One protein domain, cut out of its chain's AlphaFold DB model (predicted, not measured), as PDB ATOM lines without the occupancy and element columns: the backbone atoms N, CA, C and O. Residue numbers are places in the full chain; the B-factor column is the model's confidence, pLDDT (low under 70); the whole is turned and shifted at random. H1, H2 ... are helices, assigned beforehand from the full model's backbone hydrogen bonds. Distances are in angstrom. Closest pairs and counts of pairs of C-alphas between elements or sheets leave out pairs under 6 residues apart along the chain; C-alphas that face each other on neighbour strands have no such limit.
ATOM      1  N   PHE A  23     -21.873  21.696  19.129       96.50
ATOM      2  CA  PHE A  23     -22.524  21.064  20.271       96.50
ATOM      3  C   PHE A  23     -21.506  20.381  21.184       96.50
ATOM      4  O   PHE A  23     -21.560  20.578  22.396       96.50
ATOM      5  N   GLU A  24     -20.567  19.621  20.617       96.06
ATOM      6  CA  GLU A  24     -19.589  18.853  21.394       96.06
ATOM      7  C   GLU A  24     -18.672  19.779  22.196       96.06
ATOM      8  O   GLU A  24     -18.399  19.541  23.374       96.06
ATOM      9  N   THR A  25     -18.276  20.903  21.598       96.75
ATOM     10  CA  THR A  25     -17.500  21.946  22.272       96.75
ATOM     11  C   THR A  25     -18.260  22.544  23.462       96.75
ATOM     12  O   THR A  25     -17.707  22.640  24.562       96.75
ATOM     13  N   ILE A  26     -19.533  22.917  23.283       96.62
ATOM     14  CA  ILE A  26     -20.370  23.481  24.359       96.62
ATOM     15  C   ILE A  26     -20.626  22.435  25.453       96.62
ATOM     16  O   ILE A  26     -20.545  22.736  26.649       96.62
ATOM     17  N   PHE A  27     -20.891  21.187  25.070       96.56
ATOM     18  CA  PHE A  27     -21.113  20.094  26.007       96.56
ATOM     19  C   PHE A  27     -19.860  19.801  26.841       96.56
ATOM     20  O   PHE A  27     -19.949  19.709  28.066       96.56
ATOM     21  N   ALA A  28     -18.680  19.752  26.219       95.25
ATOM     22  CA  ALA A  28     -17.414  19.562  26.921       95.25
ATOM     23  C   ALA A  28     -17.136  20.689  27.930       95.25
ATOM     24  O   ALA A  28     -16.707  20.424  29.057       95.25
ATOM     25  N   GLN A  29     -17.428  21.943  27.567       95.50
ATOM     26  CA  GLN A  29     -17.322  23.088  28.478       95.50
ATOM     27  C   GLN A  29     -18.296  22.966  29.654       95.50
ATOM     28  O   GLN A  29     -17.896  23.141  30.806       95.50
ATOM     29  N   THR A  30     -19.550  22.606  29.376       95.00
ATOM     30  CA  THR A  30     -20.594  22.395  30.388       95.00
ATOM     31  C   THR A  30     -20.199  21.280  31.358       95.00
ATOM     32  O   THR A  30     -20.284  21.444  32.575       95.00
ATOM     33  N   LEU A  31     -19.688  20.160  30.844       93.38
ATOM     34  CA  LEU A  31     -19.217  19.035  31.648       93.38
ATOM     35  C   LEU A  31     -18.016  19.422  32.521       93.38
ATOM     36  O   LEU A  31     -17.953  19.057  33.696       93.38
ATOM     37  N   ALA A  32     -17.067  20.184  31.973       93.44
ATOM     38  CA  ALA A  32     -15.927  20.690  32.730       93.44
ATOM     39  C   ALA A  32     -16.359  21.647  33.853       93.44
ATOM     40  O   ALA A  32     -15.793  21.600  34.945       93.44
ATOM     41  N   GLN A  33     -17.370  22.490  33.616       93.81
ATOM     42  CA  GLN A  33     -17.958  23.342  34.652       93.81
ATOM     43  C   GLN A  33     -18.677  22.515  35.721       93.81
ATOM     44  O   GLN A  33     -18.440  22.730  36.908       93.81
ATOM     45  N   PHE A  34     -19.480  21.525  35.323       93.44
ATOM     46  CA  PHE A  34     -20.164  20.628  36.254       93.44
ATOM     47  C   PHE A  34     -19.175  19.918  37.189       93.44
ATOM     48  O   PHE A  34     -19.349  19.954  38.403       93.44
ATOM     49  N   ARG A  35     -18.077  19.370  36.649       91.75
ATOM     50  CA  ARG A  35     -17.017  18.719  37.443       91.75
ATOM     51  C   ARG A  35     -16.340  19.652  38.450       91.75
ATOM     52  O   ARG A  35     -15.869  19.184  39.480       91.75
ATOM     53  N   LYS A  36     -16.266  20.958  38.161       92.88
ATOM     54  CA  LYS A  36     -15.734  21.960  39.101       92.88
ATOM     55  C   LYS A  36     -16.728  22.294  40.211       92.88
ATOM     56  O   LYS A  36     -16.301  22.547  41.331       92.88
ATOM     57  N   LEU A  37     -18.021  22.337  39.890       93.38
ATOM     58  CA  LEU A  37     -19.085  22.672  40.840       93.38
ATOM     59  C   LEU A  37     -19.426  21.508  41.774       93.38
ATOM     60  O   LEU A  37     -19.732  21.750  42.935       93.38
ATOM     61  N   PRO A  49     -28.735  10.102  34.783       91.38
ATOM     62  CA  PRO A  49     -29.745  11.059  34.327       91.38
ATOM     63  C   PRO A  49     -29.190  12.487  34.255       91.38
ATOM     64  O   PRO A  49     -29.595  13.274  33.399       91.38
ATOM     65  N   VAL A  50     -28.215  12.812  35.109       91.62
ATOM     66  CA  VAL A  50     -27.517  14.101  35.098       91.62
ATOM     67  C   VAL A  50     -26.790  14.319  33.770       91.62
ATOM     68  O   VAL A  50     -26.859  15.415  33.225       91.62
ATOM     69  N   TYR A  51     -26.178  13.285  33.186       93.12
ATOM     70  CA  TYR A  51     -25.497  13.400  31.895       93.12
ATOM     71  C   TYR A  51     -26.466  13.822  30.784       93.12
ATOM     72  O   TYR A  51     -26.171  14.724  30.000       93.12
ATOM     73  N   LYS A  52     -27.675  13.247  30.768       93.81
ATOM     74  CA  LYS A  52     -28.740  13.637  29.828       93.81
ATOM     75  C   LYS A  52     -29.224  15.069  30.050       93.81
ATOM     76  O   LYS A  52     -29.488  15.772  29.077       93.81
ATOM     77  N   LEU A  53     -29.295  15.530  31.300       94.88
ATOM     78  CA  LEU A  53     -29.618  16.929  31.600       94.88
ATOM     79  C   LEU A  53     -28.533  17.892  31.103       94.88
ATOM     80  O   LEU A  53     -28.871  18.936  30.549       94.88
ATOM     81  N   LEU A  54     -27.251  17.537  31.232       95.19
ATOM     82  CA  LEU A  54     -26.148  18.338  30.690       95.19
ATOM     83  C   LEU A  54     -26.200  18.398  29.153       95.19
ATOM     84  O   LEU A  54     -25.993  19.466  28.581       95.19
ATOM     85  N   GLN A  55     -26.551  17.293  28.484       95.25
ATOM     86  CA  GLN A  55     -26.771  17.278  27.029       95.25
ATOM     87  C   GLN A  55     -27.939  18.189  26.624       95.25
ATOM     88  O   GLN A  55     -27.818  18.978  25.687       95.25
ATOM     89  N   LEU A  56     -29.061  18.129  27.352       96.75
ATOM     90  CA  LEU A  56     -30.212  19.004  27.116       96.75
ATOM     91  C   LEU A  56     -29.853  20.484  27.316       96.75
ATOM     92  O   LEU A  56     -30.284  21.336  26.536       96.75
ATOM     93  N   PHE A  57     -29.065  20.788  28.349       96.56
ATOM     94  CA  PHE A  57     -28.581  22.136  28.616       96.56
ATOM     95  C   PHE A  57     -27.709  22.651  27.465       96.56
ATOM     96  O   PHE A  57     -28.016  23.706  26.913       96.56
ATOM     97  N   ALA A  58     -26.709  21.873  27.037       97.19
ATOM     98  CA  ALA A  58     -25.833  22.228  25.922       97.19
ATOM     99  C   ALA A  58     -26.612  22.432  24.609       97.19
ATOM    100  O   ALA A  58     -26.374  23.397  23.882       97.19
ATOM    101  N   ALA A  59     -27.610  21.585  24.330       97.19
ATOM    102  CA  ALA A  59     -28.458  21.726  23.147       97.19
ATOM    103  C   ALA A  59     -29.282  23.021  23.193       97.19
ATOM    104  O   ALA A  59     -29.398  23.739  22.198       97.19
ATOM    105  N   ARG A  60     -29.844  23.354  24.361       97.88
ATOM    106  CA  ARG A  60     -30.600  24.596  24.544       97.88
ATOM    107  C   ARG A  60     -29.704  25.824  24.437       97.88
ATOM    108  O   ARG A  60     -30.121  26.821  23.849       97.88
ATOM    109  N   GLU A  61     -28.498  25.757  24.984       97.31
ATOM    110  CA  GLU A  61     -27.508  26.822  24.875       97.31
ATOM    111  C   GLU A  61     -27.129  27.084  23.416       97.31
ATOM    112  O   GLU A  61     -27.172  28.237  22.983       97.31
ATOM    113  N   LEU A  62     -26.871  26.033  22.632       97.12
ATOM    114  CA  LEU A  62     -26.595  26.147  21.198       97.12
ATOM    115  C   LEU A  62     -27.716  26.897  20.471       97.12
ATOM    116  O   LEU A  62     -27.441  27.834  19.725       97.12
ATOM    117  N   LEU A  63     -28.984  26.555  20.724       97.31
ATOM    118  CA  LEU A  63     -30.123  27.245  20.103       97.31
ATOM    119  C   LEU A  63     -30.220  28.720  20.514       97.31
ATOM    120  O   LEU A  63     -30.583  29.571  19.701       97.31
ATOM    121  N   ILE A  64     -29.912  29.041  21.772       97.44
ATOM    122  CA  ILE A  64     -29.924  30.424  22.264       97.44
ATOM    123  C   ILE A  64     -28.809  31.235  21.599       97.44
ATOM    124  O   ILE A  64     -29.076  32.344  21.133       97.44
ATOM    125  N   ARG A  65     -27.597  30.679  21.512       96.69
ATOM    126  CA  ARG A  65     -26.462  31.314  20.833       96.69
ATOM    127  C   ARG A  65     -26.722  31.466  19.334       96.69
ATOM    128  O   ARG A  65     -26.513  32.548  18.799       96.69
ATOM    129  N   GLN A  66     -27.300  30.459  18.676       95.81
ATOM    130  CA  GLN A  66     -27.688  30.561  17.265       95.81
ATOM    131  C   GLN A  66     -28.710  31.681  17.061       95.81
ATOM    132  O   GLN A  66     -28.563  32.517  16.176       95.81
ATOM    133  N   ARG A  67     -29.711  31.775  17.942       96.44
ATOM    134  CA  ARG A  67     -30.689  32.865  17.896       96.44
ATOM    135  C   ARG A  67     -30.047  34.236  18.129       96.44
ATOM    136  O   ARG A  67     -30.557  35.233  17.616       96.44
ATOM    137  N   ALA A  68     -28.981  34.319  18.925       95.75
ATOM    138  CA  ALA A  68     -28.209  35.546  19.090       95.75
ATOM    139  C   ALA A  68     -27.448  35.898  17.800       95.75
ATOM    140  O   ALA A  68     -27.574  37.033  17.339       95.75
ATOM    141  N   ASN A  69     -26.786  34.923  17.166       94.56
ATOM    142  CA  ASN A  69     -26.139  35.084  15.861       94.56
ATOM    143  C   ASN A  69     -27.128  35.587  14.798       94.56
ATOM    144  O   ASN A  69     -26.860  36.586  14.134       94.56
ATOM    145  N   ASP A  70     -28.308  34.974  14.686       92.06
ATOM    146  CA  ASP A  70     -29.327  35.373  13.706       92.06
ATOM    147  C   ASP A  70     -29.792  36.823  13.920       92.06
ATOM    148  O   ASP A  70     -30.022  37.574  12.968       92.06
ATOM    149  N   LYS A  71     -29.945  37.241  15.184       93.44
ATOM    150  CA  LYS A  71     -30.295  38.626  15.526       93.44
ATOM    151  C   LYS A  71     -29.163  39.586  15.177       93.44
ATOM    152  O   LYS A  71     -29.444  40.638  14.615       93.44
ATOM    153  N   ALA A  72     -27.918  39.225  15.478       92.44
ATOM    154  CA  ALA A  72     -26.749  40.032  15.152       92.44
ATOM    155  C   ALA A  72     -26.610  40.224  13.633       92.44
ATOM    156  O   ALA A  72     -26.465  41.357  13.176       92.44
ATOM    157  N   GLN A  73     -26.766  39.162  12.837       89.44
ATOM    158  CA  GLN A  73     -26.724  39.247  11.371       89.44
ATOM    159  C   GLN A  73     -27.767  40.221  10.816       89.44
ATOM    160  O   GLN A  73     -27.472  41.010   9.924       89.44
ATOM    161  N   LYS A  74     -28.975  40.236  11.389       90.69
ATOM    162  CA  LYS A  74     -30.044  41.159  10.980       90.69
ATOM    163  C   LYS A  74     -29.758  42.635  11.273       90.69
ATOM    164  O   LYS A  74     -30.474  43.485  10.753       90.69
ATOM    165  N   THR A  75     -28.741  42.941  12.079       90.56
ATOM    166  CA  THR A  75     -28.269  44.315  12.328       90.56
ATOM    167  C   THR A  75     -27.123  44.731  11.406       90.56
ATOM    168  O   THR A  75     -26.691  45.879  11.443       90.56
ATOM    169  N   MET A  76     -26.621  43.823  10.567       89.25
ATOM    170  CA  MET A  76     -25.532  44.111   9.640       89.25
ATOM    171  C   MET A  76     -26.103  44.595   8.320       89.25
ATOM    172  O   MET A  76     -26.925  43.902   7.720       89.25
TER     173      MET A  76
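This is residues 23 to 37 and 49 to 76 of the 122 residues of the protein "Baseplate assembly protein J" of Xanthomonas hortorum pv. vitians (UniProt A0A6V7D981). One long straight helix, H2, is crossed by a shorter helix, H1, which packs on residues 54 to 62 of H2 in a lopsided X, while residues 64 to 76 stick out and make much of the length. The printed part has 43 residues with two named helices, H1 then H2, and no named strand: all helix. It is loose, with a radius of gyration of the C-alphas of 12.7 A and spans of 39 by 18 by 16 A.

Start at H2, residues 49 to 73, and look at its residues 54 to 62, which alone touch H1, residues 23 to 37. The closest C-alphas are those of Phe 27 and Ala 58, 5.2 A apart. The two run opposite ways at a steep tilt of 55 degrees. In both helices every O i to N i+4 pair is within hydrogen-bond range.

Find C-alpha 49 at (-29.745, 11.059, 34.327); from there H2 runs 36.5 A to C-alpha 73 at (-26.724, 39.247, 11.371). H1 begins at C-alpha 23, (-22.524, 21.064, 20.271), and runs 20.9 A to C-alpha 37.

The C-alphas of Pro 49 and Met 76, the two farthest apart, are 41.5 A apart. Residues 38 to 48 are not printed; C-alphas 37 and 49 stand 17.1 A apart across the cut. No printed residue is under 70 in pLDDT.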